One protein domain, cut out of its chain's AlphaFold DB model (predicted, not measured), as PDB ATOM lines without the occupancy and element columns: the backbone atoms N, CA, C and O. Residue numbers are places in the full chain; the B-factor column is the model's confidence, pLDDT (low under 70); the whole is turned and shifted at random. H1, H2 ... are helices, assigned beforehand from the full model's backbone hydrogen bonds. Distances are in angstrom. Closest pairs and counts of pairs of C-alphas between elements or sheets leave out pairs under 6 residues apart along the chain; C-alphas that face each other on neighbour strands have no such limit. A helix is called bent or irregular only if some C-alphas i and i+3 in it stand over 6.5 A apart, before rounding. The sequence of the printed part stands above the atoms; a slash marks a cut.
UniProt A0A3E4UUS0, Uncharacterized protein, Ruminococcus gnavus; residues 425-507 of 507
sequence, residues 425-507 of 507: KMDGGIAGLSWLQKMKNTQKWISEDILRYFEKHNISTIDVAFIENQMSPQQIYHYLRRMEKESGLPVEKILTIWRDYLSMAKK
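Overview. This is residues 425 to 507 of the 507 residues of an uncharacterized protein of Ruminococcus gnavus (UniProt A0A3E4UUS0). What does the printed part look like? It is two pairs of helices joined by a long loop: H1 and H2 make a helical hairpin at one end, and H3 and H4 make a wide V at the other, where the end of H3 meets the beginning of H4. H2 and H3 join the two pairs by contact, while residues 457 to 472, with no named element, pass between the pairs. What is it built of, and how large is it? The printed part has 83 residues with four named helices, in the order H1, H2, H3, H4, and no named strand; the class is all helix. It is compact, with a radius of gyration of the C-alphas of 12.8 A, and its C-alphas span 38 by 27 by 19 A.

Along the chain. Where does the first helix begin? H1 runs from Ile 430 to Thr 442, 18.3 A from first to last C-alpha, and C-alpha 430 is at (-0.612, 3.640, -32.633). Which helices come next? H2 holds residues 448 to 456, 12.0 A from first to last C-alpha. After a stretch with no named element, H3 holds residues 473 to 487; with 15 residues and 20.8 A it is the longest helix, and its C-alpha 473 is at (-13.299, -6.864, -35.107). Where does the last helix end? H4 holds residues 491 to 504, measures 19.9 A, and ends with C-alpha 504 at (-29.570, 9.189, -34.597).

Arrangement. How do H1 and H2 stand to each other? They touch and form a helical hairpin, running opposite ways at a steep tilt of 39 degrees. H1 touches H2 with residues 431 to 435 alone, and the closest C-alphas of the two helices are those of Gly 432 and Glu 455, 5.2 A apart. How does H2 stand to H3? They touch and run the same way at a steep tilt of 55 degrees. H3 touches H2 with residues 473 to 477 alone; the closest C-alphas of the two helices are those of Ile 450 and Tyr 477, 6.5 A apart. How do H3 and H4 meet, and which helices stay apart? H3 and H4 touch and are about perpendicular, at 76 degrees, through residues 480 to 484 of H3 and 491 to 495 of H4 alone; the closest C-alphas are those of Glu 484 and Val 491, 6.3 A apart. H1 is apart from H3 and H4, H2 is apart from H4, and with no touching pair at a shallow tilt the helix packing is mostly crossed. What do the backbone N and O atoms show? In H1, H2, H3 and H4 every O i to N i+4 pair is within hydrogen-bond range, and none of these helices is bent or irregular.

Size, cuts and confidence. How far does the whole reach? The two C-alphas farthest apart are those of Lys 425 and Lys 507, the first and last printed residues, 43.5 A apart. Is the printed part unbroken, and which links are long? It runs from residue 425 to residue 507, the chain's last residue, and has no cut. The links from H1 to H2, with 5 residues, and from H3 to H4, with 3 residues, are tight. The link from H2 to H3, residues 457 to 472, is long, with 16 residues, and its C-alphas lie 5 to 13 A from the mean of all C-alphas. Where is confidence low? The mean pLDDT of the printed part is 91.5, and residue 507 is the one printed residue under 70.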
ATOM      1  N   LYS A 425       6.754  -6.677 -37.501       92.44
ATOM      2  CA  LYS A 425       6.531  -7.325 -38.810       92.44
ATOM      3  C   LYS A 425       5.533  -6.561 -39.688       92.44
ATOM      4  O   LYS A 425       5.663  -6.554 -40.914       92.44
ATOM      5  N   MET A 426       4.519  -5.948 -39.083       91.38
ATOM      6  CA  MET A 426       3.511  -5.169 -39.806       91.38
ATOM      7  C   MET A 426       3.844  -3.674 -39.931       91.38
ATOM      8  O   MET A 426       3.047  -2.957 -40.528       91.38
ATOM      9  N   ASP A 427       4.984  -3.210 -39.394       90.19
ATOM     10  CA  ASP A 427       5.309  -1.779 -39.245       90.19
ATOM     11  C   ASP A 427       4.157  -0.991 -38.591       90.19
ATOM     12  O   ASP A 427       3.692   0.039 -39.083       90.19
ATOM     13  N   GLY A 428       3.632  -1.549 -37.498       93.62
ATOM     14  CA  GLY A 428       2.440  -1.041 -36.836       93.62
ATOM     15  C   GLY A 428       2.673   0.292 -36.128       93.62
ATOM     16  O   GLY A 428       3.728   0.545 -35.538       93.62
ATOM     17  N   GLY A 429       1.663   1.152 -36.193       94.75
ATOM     18  CA  GLY A 429       1.600   2.435 -35.515       94.75
ATOM     19  C   GLY A 429       0.795   2.356 -34.219       94.75
ATOM     20  O   GLY A 429       0.657   1.309 -33.590       94.75
ATOM     21  N   ILE A 430       0.242   3.495 -33.815       94.50
ATOM     22  CA  ILE A 430      -0.612   3.640 -32.633       94.50
ATOM     23  C   ILE A 430      -1.915   2.842 -32.797       94.50
ATOM     24  O   ILE A 430      -2.367   2.217 -31.840       94.50
ATOM     25  N   ALA A 431      -2.498   2.821 -34.001       94.31
ATOM     26  CA  ALA A 431      -3.722   2.072 -34.290       94.31
ATOM     27  C   ALA A 431      -3.516   0.560 -34.096       94.31
ATOM     28  O   ALA A 431      -4.199  -0.057 -33.277       94.31
ATOM     29  N   GLY A 432      -2.525  -0.029 -34.762       95.50
ATOM     30  CA  GLY A 432      -2.169  -1.438 -34.615       95.50
ATOM     31  C   GLY A 432      -1.765  -1.787 -33.187       95.50
ATOM     32  O   GLY A 432      -2.202  -2.813 -32.672       95.50
ATOM     33  N   LEU A 433      -1.024  -0.908 -32.499       96.81
ATOM     34  CA  LEU A 433      -0.709  -1.099 -31.084       96.81
ATOM     35  C   LEU A 433      -1.975  -1.218 -30.221       96.81
ATOM     36  O   LEU A 433      -2.042  -2.125 -29.393       96.81
ATOM     37  N   SER A 434      -2.977  -0.357 -30.432       96.12
ATOM     38  CA  SER A 434      -4.237  -0.396 -29.667       96.12
ATOM     39  C   SER A 434      -4.967  -1.735 -29.828       96.12
ATOM     40  O   SER A 434      -5.421  -2.328 -28.848       96.12
ATOM     41  N   TRP A 435      -4.979  -2.289 -31.043       96.12
ATOM     42  CA  TRP A 435      -5.564  -3.600 -31.312       96.12
ATOM     43  C   TRP A 435      -4.785  -4.740 -30.657       96.12
ATOM     44  O   TRP A 435      -5.395  -5.628 -30.063       96.12
ATOM     45  N   LEU A 436      -3.451  -4.705 -30.691       96.38
ATOM     46  CA  LEU A 436      -2.627  -5.719 -30.022       96.38
ATOM     47  C   LEU A 436      -2.759  -5.651 -28.491       96.38
ATOM     48  O   LEU A 436      -2.781  -6.687 -27.826       96.38
ATOM     49  N   GLN A 437      -2.893  -4.453 -27.914       96.25
ATOM     50  CA  GLN A 437      -3.201  -4.282 -26.489       96.25
ATOM     51  C   GLN A 437      -4.567  -4.888 -26.142       96.25
ATOM     52  O   GLN A 437      -4.685  -5.622 -25.160       96.25
ATOM     53  N   LYS A 438      -5.584  -4.671 -26.986       94.25
ATOM     54  CA  LYS A 438      -6.900  -5.302 -26.826       94.25
ATOM     55  C   LYS A 438      -6.833  -6.828 -26.938       94.25
ATOM     56  O   LYS A 438      -7.446  -7.509 -26.117       94.25
ATOM     57  N   MET A 439      -6.060  -7.377 -27.879       94.00
ATOM     58  CA  MET A 439      -5.832  -8.827 -27.982       94.00
ATOM     59  C   MET A 439      -5.215  -9.389 -26.699       94.00
ATOM     60  O   MET A 439      -5.661 -10.421 -26.207       94.00
ATOM     61  N   LYS A 440      -4.233  -8.691 -26.116       94.31
ATOM     62  CA  LYS A 440      -3.630  -9.094 -24.838       94.31
ATOM     63  C   LYS A 440      -4.655  -9.105 -23.700       94.31
ATOM     64  O   LYS A 440      -4.671 -10.056 -22.928       94.31
ATOM     65  N   ASN A 441      -5.480  -8.064 -23.595       92.56
ATOM     66  CA  ASN A 441      -6.433  -7.912 -22.492       92.56
ATOM     67  C   ASN A 441      -7.620  -8.879 -22.596       92.56
ATOM     68  O   ASN A 441      -8.070  -9.410 -21.591       92.56
ATOM     69  N   THR A 442      -8.124  -9.107 -23.810       89.56
ATOM     70  CA  THR A 442      -9.293  -9.970 -24.053       89.56
ATOM     71  C   THR A 442      -8.930 -11.428 -24.311       89.56
ATOM     72  O   THR A 442      -9.824 -12.266 -24.361       89.56
ATOM     73  N   GLN A 443      -7.645 -11.722 -24.539       87.75
ATOM     74  CA  GLN A 443      -7.138 -13.024 -24.991       87.75
ATOM     75  C   GLN A 443      -7.796 -13.532 -26.290       87.75
ATOM     76  O   GLN A 443      -7.714 -14.715 -26.615       87.75
ATOM     77  N   LYS A 444      -8.422 -12.641 -27.073       88.81
ATOM     78  CA  LYS A 444      -9.051 -12.966 -28.360       88.81
ATOM     79  C   LYS A 444      -8.100 -12.675 -29.512       88.81
ATOM     80  O   LYS A 444      -7.536 -11.585 -29.610       88.81
ATOM     81  N   TRP A 445      -7.949 -13.648 -30.406       89.25
ATOM     82  CA  TRP A 445      -7.069 -13.531 -31.564       89.25
ATOM     83  C   TRP A 445      -7.718 -12.740 -32.711       89.25
ATOM     84  O   TRP A 445      -8.898 -12.916 -33.018       89.25
ATOM     85  N   ILE A 446      -6.929 -11.885 -33.367       91.12
ATOM     86  CA  ILE A 446      -7.307 -11.142 -34.577       91.12
ATOM     87  C   ILE A 446      -6.307 -11.522 -35.671       91.12
ATOM     88  O   ILE A 446      -5.099 -11.566 -35.423       91.12
ATOM     89  N   SER A 447      -6.799 -11.815 -36.876       90.94
ATOM     90  CA  SER A 447      -5.934 -12.205 -37.990       90.94
ATOM     91  C   SER A 447      -5.025 -11.055 -38.444       90.94
ATOM     92  O   SER A 447      -5.359  -9.873 -38.322       90.94
ATOM     93  N   GLU A 448      -3.861 -11.405 -38.996       89.56
ATOM     94  CA  GLU A 448      -2.876 -10.424 -39.470       89.56
ATOM     95  C   GLU A 448      -3.447  -9.529 -40.585       89.56
ATOM     96  O   GLU A 448      -3.169  -8.331 -40.601       89.56
ATOM     97  N   ASP A 449      -4.299 -10.068 -41.461       91.50
ATOM     98  CA  ASP A 449      -4.926  -9.309 -42.554       91.50
ATOM     99  C   ASP A 449      -5.855  -8.204 -42.045       91.50
ATOM    100  O   ASP A 449      -5.836  -7.082 -42.556       91.50
ATOM    101  N   ILE A 450      -6.624  -8.492 -40.990       94.06
ATOM    102  CA  ILE A 450      -7.507  -7.512 -40.351       94.06
ATOM    103  C   ILE A 450      -6.675  -6.418 -39.678       94.06
ATOM    104  O   ILE A 450      -6.952  -5.232 -39.859       94.06
ATOM    105  N   LEU A 451      -5.614  -6.792 -38.955       93.88
ATOM    106  CA  LEU A 451      -4.713  -5.827 -38.316       93.88
ATOM    107  C   LEU A 451      -4.026  -4.921 -39.342       93.88
ATOM    108  O   LEU A 451      -3.948  -3.710 -39.138       93.88
ATOM    109  N   ARG A 452      -3.566  -5.483 -40.465       93.81
ATOM    110  CA  ARG A 452      -2.984  -4.714 -41.575       93.81
ATOM    111  C   ARG A 452      -4.004  -3.770 -42.201       93.81
ATOM    112  O   ARG A 452      -3.644  -2.640 -42.530       93.81
ATOM    113  N   TYR A 453      -5.259  -4.194 -42.337       94.44
ATOM    114  CA  TYR A 453      -6.333  -3.332 -42.825       94.44
ATOM    115  C   TYR A 453      -6.602  -2.164 -41.871       94.44
ATOM    116  O   TYR A 453      -6.554  -1.008 -42.294       94.44
ATOM    117  N   PHE A 454      -6.804  -2.430 -40.579       94.44
ATOM    118  CA  PHE A 454      -7.016  -1.372 -39.590       94.44
ATOM    119  C   PHE A 454      -5.827  -0.417 -39.504       94.44
ATOM    120  O   PHE A 454      -6.015   0.795 -39.497       94.44
ATOM    121  N   GLU A 455      -4.599  -0.931 -39.538       93.44
ATOM    122  CA  GLU A 455      -3.391  -0.106 -39.543       93.44
ATOM    123  C   GLU A 455      -3.264   0.760 -40.807       93.44
ATOM    124  O   GLU A 455      -2.833   1.915 -40.732       93.44
ATOM    125  N   LYS A 456      -3.636   0.226 -41.977       92.56
ATOM    126  CA  LYS A 456      -3.628   0.961 -43.250       92.56
ATOM    127  C   LYS A 456      -4.590   2.147 -43.214       92.56
ATOM    128  O   LYS A 456      -4.224   3.222 -43.681       92.56
ATOM    129  N   HIS A 457      -5.777   1.952 -42.647       92.44
ATOM    130  CA  HIS A 457      -6.817   2.980 -42.531       92.44
ATOM    131  C   HIS A 457      -6.769   3.744 -41.195       92.44
ATOM    132  O   HIS A 457      -7.674   4.516 -40.901       92.44
ATOM    133  N   ASN A 458      -5.716   3.540 -40.390       92.25
ATOM    134  CA  ASN A 458      -5.501   4.179 -39.089       92.25
ATOM    135  C   ASN A 458      -6.690   4.039 -38.109       92.25
ATOM    136  O   ASN A 458      -6.966   4.949 -37.334       92.25
ATOM    137  N   ILE A 459      -7.369   2.891 -38.132       93.88
ATOM    138  CA  ILE A 459      -8.513   2.578 -37.269       93.88
ATOM    139  C   ILE A 459      -7.994   2.003 -35.955       93.88
ATOM    140  O   ILE A 459      -7.472   0.888 -35.923       93.88
ATOM    141  N   SER A 460      -8.144   2.746 -34.866       94.12
ATOM    142  CA  SER A 460      -7.844   2.289 -33.508       94.12
ATOM    143  C   SER A 460      -9.070   1.677 -32.827       94.12
ATOM    144  O   SER A 460     -10.196   1.787 -33.312       94.12
ATOM    145  N   THR A 461      -8.869   1.052 -31.667       93.88
ATOM    146  CA  THR A 461      -9.983   0.540 -30.851       93.88
ATOM    147  C   THR A 461     -10.931   1.651 -30.388       93.88
ATOM    148  O   THR A 461     -12.124   1.408 -30.255       93.88
ATOM    149  N   ILE A 462     -10.425   2.876 -30.199       91.50
ATOM    150  CA  ILE A 462     -11.222   4.047 -29.796       91.50
ATOM    151  C   ILE A 462     -12.202   4.443 -30.904       91.50
ATOM    152  O   ILE A 462     -13.354   4.768 -30.623       91.50
ATOM    153  N   ASP A 463     -11.773   4.365 -32.165       91.31
ATOM    154  CA  ASP A 463     -12.582   4.794 -33.310       91.31
ATOM    155  C   ASP A 463     -13.826   3.924 -33.505       91.31
ATOM    156  O   ASP A 463     -14.822   4.392 -34.047       91.31
ATOM    157  N   VAL A 464     -13.787   2.675 -33.035       92.94
ATOM    158  CA  VAL A 464     -14.888   1.704 -33.138       92.94
ATOM    159  C   VAL A 464     -15.544   1.391 -31.793       92.94
ATOM    160  O   VAL A 464     -16.417   0.526 -31.726       92.94
ATOM    161  N   ALA A 465     -15.177   2.109 -30.728       91.62
ATOM    162  CA  ALA A 465     -15.718   1.899 -29.384       91.62
ATOM    163  C   ALA A 465     -17.254   2.025 -29.346       91.62
ATOM    164  O   ALA A 465     -17.921   1.335 -28.580       91.62
ATOM    165  N   PHE A 466     -17.838   2.846 -30.231       91.50
ATOM    166  CA  PHE A 466     -19.290   3.030 -30.339       91.50
ATOM    167  C   PHE A 466     -20.058   1.756 -30.740       91.50
ATOM    168  O   PHE A 466     -21.264   1.687 -30.493       91.50
ATOM    169  N   ILE A 467     -19.382   0.767 -31.343       90.81
ATOM    170  CA  ILE A 467     -19.988  -0.482 -31.834       90.81
ATOM    171  C   ILE A 467     -19.332  -1.753 -31.293       90.81
ATOM    172  O   ILE A 467     -19.738  -2.867 -31.620       90.81
ATOM    173  N   GLU A 468     -18.342  -1.592 -30.419       84.56
ATOM    174  CA  GLU A 468     -17.496  -2.671 -29.910       84.56
ATOM    175  C   GLU A 468     -18.273  -3.758 -29.149       84.56
ATOM    176  O   GLU A 468     -17.872  -4.920 -29.171       84.56
ATOM    177  N   ASN A 469     -19.405  -3.401 -28.535       85.62
ATOM    178  CA  ASN A 469     -20.275  -4.343 -27.819       85.62
ATOM    179  C   ASN A 469     -21.221  -5.130 -28.741       85.62
ATOM    180  O   ASN A 469     -21.823  -6.104 -28.302       85.62
ATOM    181  N   GLN A 470     -21.386  -4.699 -29.994       88.25
ATOM    182  CA  GLN A 470     -22.342  -5.288 -30.939       88.25
ATOM    183  C   GLN A 470     -21.650  -6.098 -32.035       88.25
ATOM    184  O   GLN A 470     -22.224  -7.054 -32.551       88.25
ATOM    185  N   MET A 471     -20.422  -5.726 -32.407       91.50
ATOM    186  CA  MET A 471     -19.695  -6.360 -33.502       91.50
ATOM    187  C   MET A 471     -18.260  -6.701 -33.115       91.50
ATOM    188  O   MET A 471     -17.521  -5.901 -32.541       91.50
ATOM    189  N   SER A 472     -17.841  -7.901 -33.506       91.12
ATOM    190  CA  SER A 472     -16.450  -8.333 -33.430       91.12
ATOM    191  C   SER A 472     -15.564  -7.551 -34.413       91.12
ATOM    192  O   SER A 472     -16.049  -7.044 -35.431       91.12
ATOM    193  N   PRO A 473     -14.240  -7.494 -34.178       92.38
ATOM    194  CA  PRO A 473     -13.299  -6.864 -35.107       92.38
ATOM    195  C   PRO A 473     -13.389  -7.430 -36.536       92.38
ATOM    196  O   PRO A 473     -13.280  -6.687 -37.509       92.38
ATOM    197  N   GLN A 474     -13.657  -8.731 -36.669       93.19
ATOM    198  CA  GLN A 474     -13.895  -9.417 -37.939       93.19
ATOM    199  C   GLN A 474     -15.134  -8.861 -38.653       93.19
ATOM    200  O   GLN A 474     -15.070  -8.510 -39.831       93.19
ATOM    201  N   GLN A 475     -16.253  -8.728 -37.940       94.31
ATOM    202  CA  GLN A 475     -17.492  -8.192 -38.506       94.31
ATOM    203  C   GLN A 475     -17.335  -6.722 -38.918       94.31
ATOM    204  O   GLN A 475     -17.793  -6.339 -39.993       94.31
ATOM    205  N   ILE A 476     -16.635  -5.917 -38.111       93.94
ATOM    206  CA  ILE A 476     -16.310  -4.520 -38.439       93.94
ATOM    207  C   ILE A 476     -15.478  -4.453 -39.727       93.94
ATOM    208  O   ILE A 476     -15.797  -3.681 -40.629       93.94
ATOM    209  N   TYR A 477     -14.441  -5.287 -39.848       94.81
ATOM    210  CA  TYR A 477     -13.624  -5.378 -41.059       94.81
ATOM    211  C   TYR A 477     -14.467  -5.690 -42.305       94.81
ATOM    212  O   TYR A 477     -14.370  -4.977 -43.306       94.81
ATOM    213  N   HIS A 478     -15.320  -6.717 -42.241       95.19
ATOM    214  CA  HIS A 478     -16.162  -7.110 -43.372       95.19
ATOM    215  C   HIS A 478     -17.166  -6.020 -43.754       95.19
ATOM    216  O   HIS A 478     -17.332  -5.742 -44.943       95.19
ATOM    217  N   TYR A 479     -17.778  -5.362 -42.765       94.88
ATOM    218  CA  TYR A 479     -18.676  -4.237 -43.004       94.88
ATOM    219  C   TYR A 479     -17.958  -3.088 -43.720       94.88
ATOM    220  O   TYR A 479     -18.409  -2.652 -44.777       94.88
ATOM    221  N   LEU A 480     -16.807  -2.642 -43.205       94.50
ATOM    222  CA  LEU A 480     -16.065  -1.527 -43.798       94.50
ATOM    223  C   LEU A 480     -15.584  -1.844 -45.217       94.50
ATOM    224  O   LEU A 480     -15.689  -0.994 -46.094       94.50
ATOM    225  N   ARG A 481     -15.111  -3.071 -45.465       94.44
ATOM    226  CA  ARG A 481     -14.699  -3.524 -46.803       94.44
ATOM    227  C   ARG A 481     -15.854  -3.521 -47.798       94.44
ATOM    228  O   ARG A 481     -15.665  -3.129 -48.949       94.44
ATOM    229  N   ARG A 482     -17.039  -3.966 -47.368       95.25
ATOM    230  CA  ARG A 482     -18.249  -3.946 -48.195       95.25
ATOM    231  C   ARG A 482     -18.669  -2.510 -48.503       95.25
ATOM    232  O   ARG A 482     -18.814  -2.168 -49.671       95.25
ATOM    233  N   MET A 483     -18.761  -1.663 -47.479       93.62
ATOM    234  CA  MET A 483     -19.157  -0.261 -47.637       93.62
ATOM    235  C   MET A 483     -18.173   0.535 -48.500       93.62
ATOM    236  O   MET A 483     -18.607   1.345 -49.313       93.62
ATOM    237  N   GLU A 484     -16.864   0.299 -48.375       93.31
ATOM    238  CA  GLU A 484     -15.842   0.917 -49.235       93.31
ATOM    239  C   GLU A 484     -16.080   0.559 -50.712       93.31
ATOM    240  O   GLU A 484     -16.015   1.431 -51.577       93.31
ATOM    241  N   LYS A 485     -16.422  -0.706 -50.996       93.06
ATOM    242  CA  LYS A 485     -16.707  -1.187 -52.355       93.06
ATOM    243  C   LYS A 485     -18.016  -0.630 -52.922       93.06
ATOM    244  O   LYS A 485     -18.056  -0.289 -54.097       93.06
ATOM    245  N   GLU A 486     -19.069  -0.572 -52.113       94.31
ATOM    246  CA  GLU A 486     -20.411  -0.165 -52.553       94.31
ATOM    247  C   GLU A 486     -20.556   1.355 -52.675       94.31
ATOM    248  O   GLU A 486     -21.135   1.844 -53.638       94.31
ATOM    249  N   SER A 487     -20.009   2.114 -51.720       90.25
ATOM    250  CA  SER A 487     -20.144   3.577 -51.696       90.25
ATOM    251  C   SER A 487     -19.030   4.314 -52.442       90.25
ATOM    252  O   SER A 487     -19.184   5.491 -52.764       90.25
ATOM    253  N   GLY A 488     -17.877   3.669 -52.656       89.62
ATOM    254  CA  GLY A 488     -16.667   4.321 -53.169       89.62
ATOM    255  C   GLY A 488     -16.077   5.381 -52.227       89.62
ATOM    256  O   GLY A 488     -15.167   6.114 -52.619       89.62
ATOM    257  N   LEU A 489     -16.589   5.501 -50.995       92.19
ATOM    258  CA  LEU A 489     -16.138   6.496 -50.027       92.19
ATOM    259  C   LEU A 489     -14.897   6.021 -49.254       92.19
ATOM    260  O   LEU A 489     -14.754   4.831 -48.970       92.19
ATOM    261  N   PRO A 490     -14.026   6.952 -48.817       92.44
ATOM    262  CA  PRO A 490     -12.959   6.636 -47.875       92.44
ATOM    263  C   PRO A 490     -13.508   6.076 -46.559       92.44
ATOM    264  O   PRO A 490     -14.481   6.594 -46.006       92.44
ATOM    265  N   VAL A 491     -12.818   5.078 -46.005       92.44
ATOM    266  CA  VAL A 491     -13.194   4.387 -44.759       92.44
ATOM    267  C   VAL A 491     -13.407   5.335 -43.572       92.44
ATOM    268  O   VAL A 491     -14.315   5.128 -42.774       92.44
ATOM    269  N   GLU A 492     -12.632   6.416 -43.481       90.19
ATOM    270  CA  GLU A 492     -12.781   7.456 -42.450       90.19
ATOM    271  C   GLU A 492     -14.168   8.125 -42.495       90.19
ATOM    272  O   GLU A 492     -14.801   8.356 -41.460       90.19
ATOM    273  N   LYS A 493     -14.681   8.384 -43.707       92.38
ATOM    274  CA  LYS A 493     -16.026   8.944 -43.905       92.38
ATOM    275  C   LYS A 493     -17.099   7.914 -43.583       92.38
ATOM    276  O   LYS A 493     -18.080   8.260 -42.937       92.38
ATOM    277  N   ILE A 494     -16.892   6.659 -43.985       94.00
ATOM    278  CA  ILE A 494     -17.813   5.554 -43.682       94.00
ATOM    279  C   ILE A 494     -17.962   5.385 -42.166       94.00
ATOM    280  O   ILE A 494     -19.083   5.295 -41.678       94.00
ATOM    281  N   LEU A 495     -16.858   5.401 -41.413       92.50
ATOM    282  CA  LEU A 495     -16.890   5.326 -39.949       92.50
ATOM    283  C   LEU A 495     -17.660   6.491 -39.326       92.50
ATOM    284  O   LEU A 495     -18.448   6.276 -38.409       92.50
ATOM    285  N   THR A 496     -17.463   7.707 -39.842       92.06
ATOM    286  CA  THR A 496     -18.198   8.892 -39.376       92.06
ATOM    287  C   THR A 496     -19.699   8.740 -39.627       92.06
ATOM    288  O   THR A 496     -20.476   8.831 -38.684       92.06
ATOM    289  N   ILE A 497     -20.099   8.402 -40.859       92.75
ATOM    290  CA  ILE A 497     -21.508   8.197 -41.232       92.75
ATOM    291  C   ILE A 497     -22.142   7.096 -40.383       92.75
ATOM    292  O   ILE A 497     -23.262   7.247 -39.905       92.75
ATOM    293  N   TRP A 498     -21.430   5.989 -40.176       92.88
ATOM    294  CA  TRP A 498     -21.935   4.872 -39.388       92.88
ATOM    295  C   TRP A 498     -22.165   5.268 -37.927       92.88
ATOM    296  O   TRP A 498     -23.222   4.974 -37.362       92.88
ATOM    297  N   ARG A 499     -21.208   5.987 -37.329       92.25
ATOM    298  CA  ARG A 499     -21.340   6.523 -35.972       92.25
ATOM    299  C   ARG A 499     -22.516   7.495 -35.868       92.25
ATOM    300  O   ARG A 499     -23.300   7.383 -34.927       92.25
ATOM    301  N   ASP A 500     -22.658   8.400 -36.832       91.75
ATOM    302  CA  ASP A 500     -23.724   9.403 -36.842       91.75
ATOM    303  C   ASP A 500     -25.097   8.732 -37.001       91.75
ATOM    304  O   ASP A 500     -26.004   9.005 -36.216       91.75
ATOM    305  N   TYR A 501     -25.229   7.770 -37.921       90.94
ATOM    306  CA  TYR A 501     -26.450   6.987 -38.121       90.94
ATOM    307  C   TYR A 501     -26.905   6.282 -36.840       90.94
ATOM    308  O   TYR A 501     -28.058   6.408 -36.431       90.94
ATOM    309  N   LEU A 502     -25.991   5.595 -36.152       88.38
ATOM    310  CA  LEU A 502     -26.318   4.919 -34.897       88.38
ATOM    311  C   LEU A 502     -26.606   5.885 -33.749       88.38
ATOM    312  O   LEU A 502     -27.345   5.532 -32.833       88.38
ATOM    313  N   SER A 503     -26.023   7.084 -33.767       86.75
ATOM    314  CA  SER A 503     -26.350   8.115 -32.782       86.75
ATOM    315  C   SER A 503     -27.758   8.679 -32.992       86.75
ATOM    316  O   SER A 503     -28.446   8.958 -32.014       86.75
ATOM    317  N   MET A 504     -28.206   8.785 -34.251       87.62
ATOM    318  CA  MET A 504     -29.570   9.189 -34.597       87.62
ATOM    319  C   MET A 504     -30.585   8.097 -34.258       87.62
ATOM    320  O   MET A 504     -31.632   8.417 -33.722       87.62
ATOM    321  N   ALA A 505     -30.254   6.825 -34.496       80.81
ATOM    322  CA  ALA A 505     -31.140   5.693 -34.199       80.81
ATOM    323  C   ALA A 505     -31.293   5.378 -32.695       80.81
ATOM    324  O   ALA A 505     -32.104   4.534 -32.328       80.81
ATOM    325  N   LYS A 506     -30.479   5.997 -31.827       72.62
ATOM    326  CA  LYS A 506     -30.575   5.886 -30.358       72.62
ATOM    327  C   LYS A 506     -31.412   7.001 -29.714       72.62
ATOM    328  O   LYS A 506     -31.599   6.960 -28.499       72.62
ATOM    329  N   LYS A 507     -31.841   7.998 -30.494       50.12
ATOM    330  CA  LYS A 507     -32.892   8.950 -30.112       50.12
ATOM    331  C   LYS A 507     -34.237   8.381 -30.525       50.12
ATOM    332  O   LYS A 507     -35.198   8.653 -29.780       50.12
TER     333      LYS A 507